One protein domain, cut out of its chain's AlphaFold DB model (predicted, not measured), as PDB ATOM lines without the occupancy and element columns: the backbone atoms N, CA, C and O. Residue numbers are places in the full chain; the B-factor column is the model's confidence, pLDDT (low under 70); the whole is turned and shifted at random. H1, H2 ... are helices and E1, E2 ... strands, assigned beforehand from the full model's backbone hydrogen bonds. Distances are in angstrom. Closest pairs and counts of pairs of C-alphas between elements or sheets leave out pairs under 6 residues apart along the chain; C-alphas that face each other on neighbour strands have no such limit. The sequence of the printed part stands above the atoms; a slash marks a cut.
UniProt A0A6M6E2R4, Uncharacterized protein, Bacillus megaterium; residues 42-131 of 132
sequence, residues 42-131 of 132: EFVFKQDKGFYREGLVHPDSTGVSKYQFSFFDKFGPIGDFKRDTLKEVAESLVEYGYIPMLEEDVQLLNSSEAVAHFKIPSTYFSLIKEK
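Overview. This is residues 42 to 131 of the 132 residues of an uncharacterized protein of Bacillus megaterium (UniProt A0A6M6E2R4). A strongly twisted sheet of four strands has H1 packed along one face, while the later part of the printed chain runs past the edge strand E1 to the small helix H2, beside the E3 to E4 turn, and on to H3. The 90 printed residues include four named strands, then three named helices, E1 E2 E3 E4 H1 H2 H3. The sheet, order E1 - E2 - E3 - E4, is antiparallel and a meander, each strand the antiparallel neighbour of the one before. The class is mixed; the whole is compact, with a radius of gyration of the C-alphas of 12.3 A and spans of 30 by 28 by 25 A.

Along the chain. E1 is residues 44 to 47, 10.7 A long, beginning at C-alpha 44 (-44.090, -23.980, 11.677). E2 is residues 53 to 59, 19.9 A; E3 is 67 to 73, 20.4 A; E4 is 76 to 83, 21.9 A. H1 is residues 86 to 95, 14.3 A; H2 is 112 to 115, 5.3 A; H3 is 123 to 129, 9.9 A, ending at C-alpha 129 (-49.883, -32.897, 19.606).

Arrangement. In the hairpin E2 and E3, N 56 and O 70 are 2.9 A apart; in E3 and E4, N 69 and O 81 are 2.9 A apart; in E1 and E2, N 45 and O 55 are 2.9 A apart. H1 and the sheet make two layers, a helix on one face of a sheet: H1 is over E3 at a height over the sheet of 7.9 A, along the strands at 24 degrees on the local plane, its closest C-alphas to E3 being Val 89 and Phe 69, 7.5 A. H2 only grazes the sheet; the C-alphas of Ala 114 and Gly 76 are 4.0 A apart. H3 is not on the sheet; its closest C-alphas to E2, Tyr 124 and His 58, are 7.7 A apart. Every O i to N i+4 pair in H1 and H3 is within hydrogen-bond range; H2 is too short for one.

Size, cuts and confidence. The C-alphas of Gly 50 and Glu 130, the two farthest apart, are 33.0 A apart. The printed part has no cut. The link H1 to H2 is long, 16 residues; in it, residues 99 to 100 pair antiparallel with residues 45 to 46 of E1. Mean pLDDT of the printed part is 82.2; residue 114, residues 116 to 117 and residues 119 to 131 are under 70.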
ATOM      1  N   GLU A  42     -41.195 -30.370   9.750       92.31
ATOM      2  CA  GLU A  42     -41.236 -29.192  10.612       92.31
ATOM      3  C   GLU A  42     -41.907 -28.057   9.825       92.31
ATOM      4  O   GLU A  42     -41.315 -27.460   8.919       92.31
ATOM      5  N   PHE A  43     -43.183 -27.809  10.124       93.44
ATOM      6  CA  PHE A  43     -44.067 -26.986   9.289       93.44
ATOM      7  C   PHE A  43     -44.437 -25.629   9.891       93.44
ATOM      8  O   PHE A  43     -45.311 -24.949   9.351       93.44
ATOM      9  N   VAL A  44     -43.787 -25.229  10.982       93.94
ATOM     10  CA  VAL A  44     -44.090 -23.980  11.677       93.94
ATOM     11  C   VAL A  44     -42.977 -22.959  11.469       93.94
ATOM     12  O   VAL A  44     -41.788 -23.269  11.535       93.94
ATOM     13  N   PHE A  45     -43.378 -21.723  11.193       95.75
ATOM     14  CA  PHE A  45     -42.486 -20.640  10.807       95.75
ATOM     15  C   PHE A  45     -42.870 -19.349  11.518       95.75
ATOM     16  O   PHE A  45     -44.036 -19.144  11.853       95.75
ATOM     17  N   LYS A  46     -41.906 -18.443  11.681       95.69
ATOM     18  CA  LYS A  46     -42.136 -17.101  12.224       95.69
ATOM     19  C   LYS A  46     -41.558 -16.004  11.348       95.69
ATOM     20  O   LYS A  46     -40.616 -16.233  10.592       95.69
ATOM     21  N   GLN A  47     -42.101 -14.804  11.486       94.50
ATOM     22  CA  GLN A  47     -41.560 -13.574  10.923       94.50
ATOM     23  C   GLN A  47     -41.464 -12.527  12.036       94.50
ATOM     24  O   GLN A  47     -42.475 -12.110  12.591       94.50
ATOM     25  N   ASP A  48     -40.243 -12.063  12.313       86.69
ATOM     26  CA  ASP A  48     -39.976 -11.099  13.392       86.69
ATOM     27  C   ASP A  48     -39.882  -9.637  12.895       86.69
ATOM     28  O   ASP A  48     -39.796  -8.698  13.686       86.69
ATOM     29  N   LYS A  49     -39.873  -9.402  11.573       78.56
ATOM     30  CA  LYS A  49     -39.721  -8.053  11.003       78.56
ATOM     31  C   LYS A  49     -41.043  -7.274  11.025       78.56
ATOM     32  O   LYS A  49     -41.969  -7.588  10.285       78.56
ATOM     33  N   GLY A  50     -41.079  -6.189  11.799       78.56
ATOM     34  CA  GLY A  50     -42.191  -5.232  11.847       78.56
ATOM     35  C   GLY A  50     -43.293  -5.659  12.815       78.56
ATOM     36  O   GLY A  50     -43.473  -5.024  13.849       78.56
ATOM     37  N   PHE A  51     -43.990  -6.750  12.501       82.94
ATOM     38  CA  PHE A  51     -44.990  -7.357  13.378       82.94
ATOM     39  C   PHE A  51     -44.724  -8.849  13.488       82.94
ATOM     40  O   PHE A  51     -44.526  -9.506  12.468       82.94
ATOM     41  N   TYR A  52     -44.740  -9.360  14.720       91.12
ATOM     42  CA  TYR A  52     -44.586 -10.786  14.964       91.12
ATOM     43  C   TYR A  52     -45.731 -11.553  14.310       91.12
ATOM     44  O   TYR A  52     -46.907 -11.250  14.543       91.12
ATOM     45  N   ARG A  53     -45.361 -12.526  13.485       93.44
ATOM     46  CA  ARG A  53     -46.288 -13.424  12.812       93.44
ATOM     47  C   ARG A  53     -45.793 -14.843  12.914       93.44
ATOM     48  O   ARG A  53     -44.590 -15.094  12.860       93.44
ATOM     49  N   GLU A  54     -46.741 -15.755  12.952       94.25
ATOM     50  CA  GLU A  54     -46.491 -17.181  12.831       94.25
ATOM     51  C   GLU A  54     -47.218 -17.704  11.611       94.25
ATOM     52  O   GLU A  54     -48.240 -17.156  11.199       94.25
ATOM     53  N   GLY A  55     -46.715 -18.778  11.031       93.06
ATOM     54  CA  GLY A  55     -47.438 -19.473   9.994       93.06
ATOM     55  C   GLY A  55     -47.181 -20.960  10.010       93.06
ATOM     56  O   GLY A  55     -46.184 -21.446  10.544       93.06
ATOM     57  N   LEU A  56     -48.124 -21.665   9.411       93.31
ATOM     58  CA  LEU A  56     -48.191 -23.110   9.377       93.31
ATOM     59  C   LEU A  56     -48.319 -23.557   7.928       93.31
ATOM     60  O   LEU A  56     -49.190 -23.080   7.200       93.31
ATOM     61  N   VAL A  57     -47.471 -24.497   7.523       93.94
ATOM     62  CA  VAL A  57     -47.651 -25.252   6.282       93.94
ATOM     63  C   VAL A  57     -48.511 -26.475   6.572       93.94
ATOM     64  O   VAL A  57     -48.263 -27.233   7.504       93.94
ATOM     65  N   HIS A  58     -49.525 -26.689   5.751       91.12
ATOM     66  CA  HIS A  58     -50.445 -27.808   5.871       91.12
ATOM     67  C   HIS A  58     -50.964 -28.215   4.486       91.12
ATOM     68  O   HIS A  58     -50.769 -27.492   3.508       91.12
ATOM     69  N   PRO A  59     -51.620 -29.375   4.354       90.94
ATOM     70  CA  PRO A  59     -52.287 -29.739   3.112       90.94
ATOM     71  C   PRO A  59     -53.422 -28.769   2.772       90.94
ATOM     72  O   PRO A  59     -54.155 -28.321   3.658       90.94
ATOM     73  N   ASP A  60     -53.574 -28.453   1.487       88.94
ATOM     74  CA  ASP A  60     -54.692 -27.637   1.005       88.94
ATOM     75  C   ASP A  60     -56.001 -28.428   1.119       88.94
ATOM     76  O   ASP A  60     -56.177 -29.479   0.501       88.94
ATOM     77  N   SER A  61     -56.957 -27.892   1.876       82.75
ATOM     78  CA  SER A  61     -58.252 -28.538   2.110       82.75
ATOM     79  C   SER A  61     -59.128 -28.620   0.859       82.75
ATOM     80  O   SER A  61     -60.078 -29.397   0.829       82.75
ATOM     81  N   THR A  62     -58.855 -27.797  -0.159       84.94
ATOM     82  CA  THR A  62     -59.608 -27.804  -1.424       84.94
ATOM     83  C   THR A  62     -59.071 -28.810  -2.440       84.94
ATOM     84  O   THR A  62     -59.767 -29.113  -3.406       84.94
ATOM     85  N   GLY A  63     -57.850 -29.320  -2.238       82.19
ATOM     86  CA  GLY A  63     -57.169 -30.215  -3.177       82.19
ATOM     87  C   GLY A  63     -56.755 -29.563  -4.501       82.19
ATOM     88  O   GLY A  63     -56.366 -30.278  -5.421       82.19
ATOM     89  N   VAL A  64     -56.841 -28.232  -4.615       88.25
ATOM     90  CA  VAL A  64     -56.398 -27.482  -5.803       88.25
ATOM     91  C   VAL A  64     -54.877 -27.472  -5.890       88.25
ATOM     92  O   VAL A  64     -54.324 -27.544  -6.984       88.25
ATOM     93  N   SER A  65     -54.209 -27.418  -4.740       93.25
ATOM     94  CA  SER A  65     -52.766 -27.594  -4.625       93.25
ATOM     95  C   SER A  65     -52.431 -28.662  -3.590       93.25
ATOM     96  O   SER A  65     -53.304 -29.167  -2.886       93.25
ATOM     97  N   LYS A  66     -51.153 -29.031  -3.470       92.31
ATOM     98  CA  LYS A  66     -50.727 -29.971  -2.415       92.31
ATOM     99  C   LYS A  66     -50.588 -29.311  -1.051       92.31
ATOM    100  O   LYS A  66     -50.957 -29.911  -0.045       92.31
ATOM    101  N   TYR A  67     -50.046 -28.099  -1.020       94.12
ATOM    102  CA  TYR A  67     -49.695 -27.395   0.207       94.12
ATOM    103  C   TYR A  67     -50.342 -26.017   0.245       94.12
ATOM    104  O   TYR A  67     -50.443 -25.321  -0.768       94.12
ATOM    105  N   GLN A  68     -50.710 -25.606   1.445       93.44
ATOM    106  CA  GLN A  68     -51.136 -24.267   1.790       93.44
ATOM    107  C   GLN A  68     -50.290 -23.801   2.971       93.44
ATOM    108  O   GLN A  68     -50.030 -24.555   3.907       93.44
ATOM    109  N   PHE A  69     -49.813 -22.568   2.894       94.25
ATOM    110  CA  PHE A  69     -49.242 -21.874   4.033       94.25
ATOM    111  C   PHE A  69     -50.231 -20.818   4.473       94.25
ATOM    112  O   PHE A  69     -50.658 -20.002   3.657       94.25
ATOM    113  N   SER A  70     -50.575 -20.813   5.749       92.31
ATOM    114  CA  SER A  70     -51.406 -19.774   6.343       92.31
ATOM    115  C   SER A  70     -50.660 -19.115   7.472       92.31
ATOM    116  O   SER A  70     -49.930 -19.778   8.209       92.31
ATOM    117  N   PHE A  71     -50.844 -17.811   7.600       91.31
ATOM    118  CA  PHE A  71     -50.096 -17.019   8.555       91.31
ATOM    119  C   PHE A  71     -50.984 -16.042   9.318       91.31
ATOM    120  O   PHE A  71     -52.035 -15.598   8.846       91.31
ATOM    121  N   PHE A  72     -50.535 -15.750  10.530       90.38
ATOM    122  CA  PHE A  72     -51.307 -15.186  11.620       90.38
ATOM    123  C   PHE A  72     -50.546 -14.038  12.241       90.38
ATOM    124  O   PHE A  72     -49.321 -14.085  12.364       90.38
ATOM    125  N   ASP A  73     -51.286 -13.042  12.695       89.94
ATOM    126  CA  ASP A  73     -50.811 -12.128  13.719       89.94
ATOM    127  C   ASP A  73     -51.640 -12.312  15.001       89.94
ATOM    128  O   ASP A  73     -52.445 -13.236  15.134       89.94
ATOM    129  N   LYS A  74     -51.439 -11.419  15.970       86.62
ATOM    130  CA  LYS A  74     -52.161 -11.444  17.250       86.62
ATOM    131  C   LYS A  74     -53.683 -11.282  17.136       86.62
ATOM    132  O   LYS A  74     -54.374 -11.515  18.121       86.62
ATOM    133  N   PHE A  75     -54.200 -10.833  15.995       84.69
ATOM    134  CA  PHE A  75     -55.626 -10.646  15.738       84.69
ATOM    135  C   PHE A  75     -56.247 -11.815  14.960       84.69
ATOM    136  O   PHE A  75     -57.470 -11.870  14.839       84.69
ATOM    137  N   GLY A  76     -55.434 -12.750  14.459       82.88
ATOM    138  CA  GLY A  76     -55.884 -13.971  13.798       82.88
ATOM    139  C   GLY A  76     -55.242 -14.200  12.426       82.88
ATOM    140  O   GLY A  76     -54.158 -13.674  12.158       82.88
ATOM    141  N   PRO A  77     -55.867 -15.015  11.551       86.50
ATOM    142  CA  PRO A  77     -55.336 -15.292  10.222       86.50
ATOM    143  C   PRO A  77     -55.384 -14.033   9.358       86.50
ATOM    144  O   PRO A  77     -56.433 -13.401   9.223       86.50
ATOM    145  N   ILE A  78     -54.262 -13.698   8.730       88.50
ATOM    146  CA  ILE A  78     -54.138 -12.501   7.884       88.50
ATOM    147  C   ILE A  78     -53.956 -12.829   6.400       88.50
ATOM    148  O   ILE A  78     -54.078 -11.942   5.556       88.50
ATOM    149  N   GLY A  79     -53.685 -14.090   6.062       88.06
ATOM    150  CA  GLY A  79     -53.601 -14.529   4.677       88.06
ATOM    151  C   GLY A  79     -53.088 -15.952   4.522       88.06
ATOM    152  O   GLY A  79     -52.708 -16.622   5.488       88.06
ATOM    153  N   ASP A  80     -53.078 -16.400   3.271       92.44
ATOM    154  CA  ASP A  80     -52.531 -17.681   2.866       92.44
ATOM    155  C   ASP A  80     -51.938 -17.637   1.450       92.44
ATOM    156  O   ASP A  80     -52.111 -16.683   0.689       92.44
ATOM    157  N   PHE A  81     -51.194 -18.683   1.101       93.75
ATOM    158  CA  PHE A  81     -50.856 -18.997  -0.282       93.75
ATOM    159  C   PHE A  81     -50.795 -20.509  -0.493       93.75
ATOM    160  O   PHE A  81     -50.535 -21.275   0.434       93.75
ATOM    161  N   LYS A  82     -51.006 -20.939  -1.739       94.75
ATOM    162  CA  LYS A  82     -51.034 -22.352  -2.139       94.75
ATOM    163  C   LYS A  82     -49.928 -22.672  -3.131       94.75
ATOM    164  O   LYS A  82     -49.618 -21.830  -3.979       94.75
ATOM    165  N   ARG A  83     -49.331 -23.858  -3.014       96.56
ATOM    166  CA  ARG A  83     -48.238 -24.357  -3.866       96.56
ATOM    167  C   ARG A  83     -48.304 -25.870  -4.025       96.56
ATOM    168  O   ARG A  83     -48.789 -26.579  -3.142       96.56
ATOM    169  N   ASP A  84     -47.754 -26.377  -5.121       96.25
ATOM    170  CA  ASP A  84     -47.767 -27.811  -5.419       96.25
ATOM    171  C   ASP A  84     -46.542 -28.542  -4.888       96.25
ATOM    172  O   ASP A  84     -46.573 -29.761  -4.691       96.25
ATOM    173  N   THR A  85     -45.460 -27.819  -4.611       96.25
ATOM    174  CA  THR A  85     -44.216 -28.411  -4.119       96.25
ATOM    175  C   THR A  85     -43.689 -27.701  -2.876       96.25
ATOM    176  O   THR A  85     -43.774 -26.482  -2.746       96.25
ATOM    177  N   LEU A  86     -43.034 -28.455  -1.986       95.88
ATOM    178  CA  LEU A  86     -42.314 -27.886  -0.836       95.88
ATOM    179  C   LEU A  86     -41.220 -26.896  -1.260       95.88
ATOM    180  O   LEU A  86     -40.871 -25.992  -0.507       95.88
ATOM    181  N   LYS A  87     -40.683 -27.055  -2.476       96.00
ATOM    182  CA  LYS A  87     -39.710 -26.124  -3.049       96.00
ATOM    183  C   LYS A  87     -40.325 -24.738  -3.232       96.00
ATOM    184  O   LYS A  87     -39.738 -23.766  -2.771       96.00
ATOM    185  N   GLU A  88     -41.486 -24.661  -3.871       96.94
ATOM    186  CA  GLU A  88     -42.166 -23.384  -4.103       96.94
ATOM    187  C   GLU A  88     -42.683 -22.776  -2.794       96.94
ATOM    188  O   GLU A  88     -42.671 -21.556  -2.637       96.94
ATOM    189  N   VAL A  89     -43.105 -23.614  -1.833       97.12
ATOM    190  CA  VAL A  89     -43.437 -23.150  -0.474       97.12
ATOM    191  C   VAL A  89     -42.221 -22.473   0.155       97.12
ATOM    192  O   VAL A  89     -42.339 -21.343   0.618       97.12
ATOM    193  N   ALA A  90     -41.049 -23.114   0.122       97.38
ATOM    194  CA  ALA A  90     -39.822 -22.538   0.668       97.38
ATOM    195  C   ALA A  90     -39.421 -21.230  -0.029       97.38
ATOM    196  O   ALA A  90     -39.028 -20.282   0.646       97.38
ATOM    197  N   GLU A  91     -39.543 -21.148  -1.359       96.56
ATOM    198  CA  GLU A  91     -39.284 -19.912  -2.116       96.56
ATOM    199  C   GLU A  91     -40.205 -18.778  -1.652       96.56
ATOM    200  O   GLU A  91     -39.721 -17.707  -1.291       96.56
ATOM    201  N   SER A  92     -41.511 -19.043  -1.547       96.62
ATOM    202  CA  SER A  92     -42.474 -18.051  -1.058       96.62
ATOM    203  C   SER A  92     -42.187 -17.648   0.395       96.62
ATOM    204  O   SER A  92     -42.148 -16.463   0.701       96.62
ATOM    205  N   LEU A  93     -41.900 -18.587   1.301       96.44
ATOM    206  CA  LEU A  93     -41.580 -18.256   2.697       96.44
ATOM    207  C   LEU A  93     -40.362 -17.328   2.827       96.44
ATOM    208  O   LEU A  93     -40.392 -16.408   3.645       96.44
ATOM    209  N   VAL A  94     -39.327 -17.512   2.000       95.69
ATOM    210  CA  VAL A  94     -38.173 -16.595   1.958       95.69
ATOM    211  C   VAL A  94     -38.574 -15.208   1.469       95.69
ATOM    212  O   VAL A  94     -38.157 -14.223   2.077       95.69
ATOM    213  N   GLU A  95     -39.380 -15.116   0.410       93.50
ATOM    214  CA  GLU A  95     -39.882 -13.837  -0.121       93.50
ATOM    215  C   GLU A  95     -40.684 -13.067   0.929       93.50
ATOM    216  O   GLU A  95     -40.498 -11.862   1.103       93.50
ATOM    217  N   TYR A  96     -41.521 -13.778   1.685       92.06
ATOM    218  CA  TYR A  96     -42.270 -13.209   2.799       92.06
ATOM    219  C   TYR A  96     -41.423 -13.013   4.065       92.06
ATOM    220  O   TYR A  96     -41.919 -12.441   5.027       92.06
ATOM    221  N   GLY A  97     -40.152 -13.423   4.089       93.69
ATOM    222  CA  GLY A  97     -39.233 -13.191   5.205       93.69
ATOM    223  C   GLY A  97     -39.499 -14.045   6.447       93.69
ATOM    224  O   GLY A  97     -39.176 -13.605   7.552       93.69
ATOM    225  N   TYR A  98     -40.086 -15.229   6.273       95.50
ATOM    226  CA  TYR A  98     -40.249 -16.217   7.338       95.50
ATOM    227  C   TYR A  98     -38.948 -16.977   7.598       95.50
ATOM    228  O   TYR A  98     -38.089 -17.081   6.722       95.50
ATOM    229  N   ILE A  99     -38.820 -17.523   8.802       95.44
ATOM    230  CA  ILE A  99     -37.759 -18.444   9.223       95.44
ATOM    231  C   ILE A  99     -38.379 -19.636   9.966       95.44
ATOM    232  O   ILE A  99     -39.463 -19.480  10.538       95.44
ATOM    233  N   PRO A 100     -37.733 -20.816   9.971       94.81
ATOM    234  CA  PRO A 100     -38.202 -21.958  10.753       94.81
ATOM    235  C   PRO A 100     -38.307 -21.611  12.238       94.81
ATOM    236  O   PRO A 100     -37.498 -20.841  12.764       94.81
ATOM    237  N   MET A 101     -39.300 -22.185  12.903       92.50
ATOM    238  CA  MET A 101     -39.513 -22.033  14.335       92.50
ATOM    239  C   MET A 101     -39.687 -23.407  14.973       92.50
ATOM    240  O   MET A 101     -40.309 -24.292  14.384       92.50
ATOM    241  N   LEU A 102     -39.140 -23.581  16.175       84.56
ATOM    242  CA  LEU A 102     -39.382 -24.782  16.959       84.56
ATOM    243  C   LEU A 102     -40.822 -24.783  17.464       84.56
ATOM    244  O   LEU A 102     -41.377 -23.745  17.812       84.56
ATOM    245  N   GLU A 103     -41.428 -25.962  17.526       76.69
ATOM    246  CA  GLU A 103     -42.826 -26.104  17.939       76.69
ATOM    247  C   GLU A 103     -43.072 -25.629  19.384       76.69
ATOM    248  O   GLU A 103     -44.134 -25.103  19.707       76.69
ATOM    249  N   GLU A 104     -42.065 -25.752  20.250       80.00
ATOM    250  CA  GLU A 104     -42.099 -25.263  21.633       80.00
ATOM    251  C   GLU A 104     -42.132 -23.732  21.753       80.00
ATOM    252  O   GLU A 104     -42.632 -23.213  22.750       80.00
ATOM    253  N   ASP A 105     -41.678 -23.015  20.722       85.31
ATOM    254  CA  ASP A 105     -41.662 -21.548  20.681       85.31
ATOM    255  C   ASP A 105     -42.972 -20.952  20.130       85.31
ATOM    256  O   ASP A 105     -43.101 -19.728  20.020       85.31
ATOM    257  N   VAL A 106     -43.942 -21.798  19.768       86.06
ATOM    258  CA  VAL A 106     -45.218 -21.407  19.153       86.06
ATOM    259  C   VAL A 106     -46.132 -20.703  20.152       86.06
ATOM    260  O   VAL A 106     -46.514 -21.269  21.181       86.06
ATOM    261  N   GLN A 107     -46.578 -19.496  19.811       87.12
ATOM    262  CA  GLN A 107     -47.433 -18.655  20.649       87.12
ATOM    263  C   GLN A 107     -48.804 -18.423  20.005       87.12
ATOM    264  O   GLN A 107     -49.832 -18.759  20.594       87.12
ATOM    265  N   LEU A 108     -48.839 -17.872  18.792       83.56
ATOM    266  CA  LEU A 108     -50.067 -17.484  18.098       83.56
ATOM    267  C   LEU A 108     -50.874 -18.699  17.648       83.56
ATOM    268  O   LEU A 108     -52.073 -18.750  17.900       83.56
ATOM    269  N   LEU A 109     -50.245 -19.709  17.047       81.50
ATOM    270  CA  LEU A 109     -50.960 -20.913  16.597       81.50
ATOM    271  C   LEU A 109     -51.503 -21.754  17.768       81.50
ATOM    272  O   LEU A 109     -52.427 -22.543  17.578       81.50
ATOM    273  N   ASN A 110     -50.963 -21.569  18.977       81.06
ATOM    274  CA  ASN A 110     -51.477 -22.171  20.209       81.06
ATOM    275  C   ASN A 110     -52.614 -21.352  20.850       81.06
ATOM    276  O   ASN A 110     -53.313 -21.861  21.731       81.06
ATOM    277  N   SER A 111     -52.832 -20.105  20.417       77.00
ATOM    278  CA  SER A 111     -53.920 -19.258  20.903       77.00
ATOM    279  C   SER A 111     -55.234 -19.620  20.219       77.00
ATOM    280  O   SER A 111     -55.410 -19.399  19.020       77.00
ATOM    281  N   SER A 112     -56.199 -20.109  21.002       71.31
ATOM    282  CA  SER A 112     -57.552 -20.426  20.528       71.31
ATOM    283  C   SER A 112     -58.248 -19.243  19.860       71.31
ATOM    284  O   SER A 112     -59.057 -19.447  18.965       71.31
ATOM    285  N   GLU A 113     -57.934 -18.019  20.281       72.50
ATOM    286  CA  GLU A 113     -58.492 -16.785  19.725       72.50
ATOM    287  C   GLU A 113     -57.907 -16.494  18.340       72.50
ATOM    288  O   GLU A 113     -58.653 -16.216  17.402       72.50
ATOM    289  N   ALA A 114     -56.587 -16.640  18.184       68.88
ATOM    290  CA  ALA A 114     -55.913 -16.404  16.910       68.88
ATOM    291  C   ALA A 114     -56.293 -17.453  15.850       68.88
ATOM    292  O   ALA A 114     -56.391 -17.126  14.668       68.88
ATOM    293  N   VAL A 115     -56.572 -18.698  16.255       72.69
ATOM    294  CA  VAL A 115     -56.984 -19.769  15.329       72.69
ATOM    295  C   VAL A 115     -58.502 -19.953  15.212       72.69
ATOM    296  O   VAL A 115     -58.943 -20.759  14.396       72.69
ATOM    297  N   ALA A 116     -59.328 -19.202  15.953       66.25
ATOM    298  CA  ALA A 116     -60.792 -19.376  15.985       66.25
ATOM    299  C   ALA A 116     -61.464 -19.277  14.602       66.25
ATOM    300  O   ALA A 116     -62.498 -19.898  14.351       66.25
ATOM    301  N   HIS A 117     -60.872 -18.504  13.692       64.62
ATOM    302  CA  HIS A 117     -61.366 -18.298  12.328       64.62
ATOM    303  C   HIS A 117     -60.635 -19.140  11.283       64.62
ATOM    304  O   HIS A 117     -60.914 -19.039  10.085       64.62
ATOM    305  N   PHE A 118     -59.711 -19.987  11.727       70.25
ATOM    306  CA  PHE A 118     -58.892 -20.795  10.857       70.25
ATOM    307  C   PHE A 118     -59.554 -22.135  10.563       70.25
ATOM    308  O   PHE A 118     -59.662 -23.015  11.413       70.25
ATOM    309  N   LYS A 119     -60.014 -22.297   9.323       59.41
ATOM    310  CA  LYS A 119     -60.667 -23.524   8.859       59.41
ATOM    311  C   LYS A 119     -59.636 -24.549   8.377       59.41
ATOM    312  O   LYS A 119     -59.655 -24.921   7.209       59.41
ATOM    313  N   ILE A 120     -58.759 -25.024   9.261       57.88
ATOM    314  CA  ILE A 120     -58.082 -26.310   9.032       57.88
ATOM    315  C   ILE A 120     -58.857 -27.399   9.781       57.88
ATOM    316  O   ILE A 120     -59.243 -27.185  10.932       57.88
ATOM    317  N   PRO A 121     -59.078 -28.578   9.172       45.47
ATOM    318  CA  PRO A 121     -59.578 -29.749   9.884       45.47
ATOM    319  C   PRO A 121     -58.789 -30.002  11.179       45.47
ATOM    320  O   PRO A 121     -57.561 -30.080  11.164       45.47
ATOM    321  N   SER A 122     -59.491 -30.161  12.304       45.97
ATOM    322  CA  SER A 122     -58.904 -30.338  13.645       45.97
ATOM    323  C   SER A 122     -57.856 -31.458  13.744       45.97
ATOM    324  O   SER A 122     -57.004 -31.418  14.628       45.97
ATOM    325  N   THR A 123     -57.867 -32.411  12.811       43.28
ATOM    326  CA  THR A 123     -56.907 -33.516  12.691       43.28
ATOM    327  C   THR A 123     -55.455 -33.077  12.487       43.28
ATOM    328  O   THR A 123     -54.551 -33.815  12.867       43.28
ATOM    329  N   TYR A 124     -55.188 -31.885  11.943       51.19
ATOM    330  CA  TYR A 124     -53.807 -31.405  11.768       51.19
ATOM    331  C   TYR A 124     -53.201 -30.826  13.048       51.19
ATOM    332  O   TYR A 124     -52.004 -30.982  13.275       51.19
ATOM    333  N   PHE A 125     -54.018 -30.250  13.933       46.69
ATOM    334  CA  PHE A 125     -53.565 -29.885  15.278       46.69
ATOM    335  C   PHE A 125     -53.296 -31.127  16.141       46.69
ATOM    336  O   PHE A 125     -52.443 -31.089  17.026       46.69
ATOM    337  N   SER A 126     -53.977 -32.246  15.863       43.19
ATOM    338  CA  SER A 126     -53.679 -33.540  16.486       43.19
ATOM    339  C   SER A 126     -52.305 -34.071  16.073       43.19
ATOM    340  O   SER A 126     -51.582 -34.552  16.930       43.19
ATOM    341  N   LEU A 127     -51.888 -33.903  14.811       40.41
ATOM    342  CA  LEU A 127     -50.556 -34.328  14.339       40.41
ATOM    343  C   LEU A 127     -49.395 -33.555  14.988       40.41
ATOM    344  O   LEU A 127     -48.303 -34.101  15.123       40.41
ATOM    345  N   ILE A 128     -49.643 -32.309  15.396       42.00
ATOM    346  CA  ILE A 128     -48.720 -31.483  16.191       42.00
ATOM    347  C   ILE A 128     -48.662 -32.032  17.634       42.00
ATOM    348  O   ILE A 128     -47.598 -32.274  18.188       42.00
ATOM    349  N   LYS A 129     -49.813 -32.381  18.225       39.56
ATOM    350  CA  LYS A 129     -49.883 -32.897  19.606       39.56
ATOM    351  C   LYS A 129     -49.476 -34.366  19.793       39.56
ATOM    352  O   LYS A 129     -49.109 -34.734  20.906       39.56
ATOM    353  N   GLU A 130     -49.554 -35.202  18.761       33.25
ATOM    354  CA  GLU A 130     -49.360 -36.661  18.852       33.25
ATOM    355  C   GLU A 130     -47.902 -37.127  18.693       33.25
ATOM    356  O   GLU A 130     -47.634 -38.320  18.788       33.25
ATOM    357  N   LYS A 131     -46.934 -36.217  18.511       36.09
ATOM    358  CA  LYS A 131     -45.494 -36.552  18.550       36.09
ATOM    359  C   LYS A 131     -44.866 -36.510  19.960       36.09
ATOM    360  O   LYS A 131     -43.641 -36.482  20.068       36.09
TER     361      LYS A 131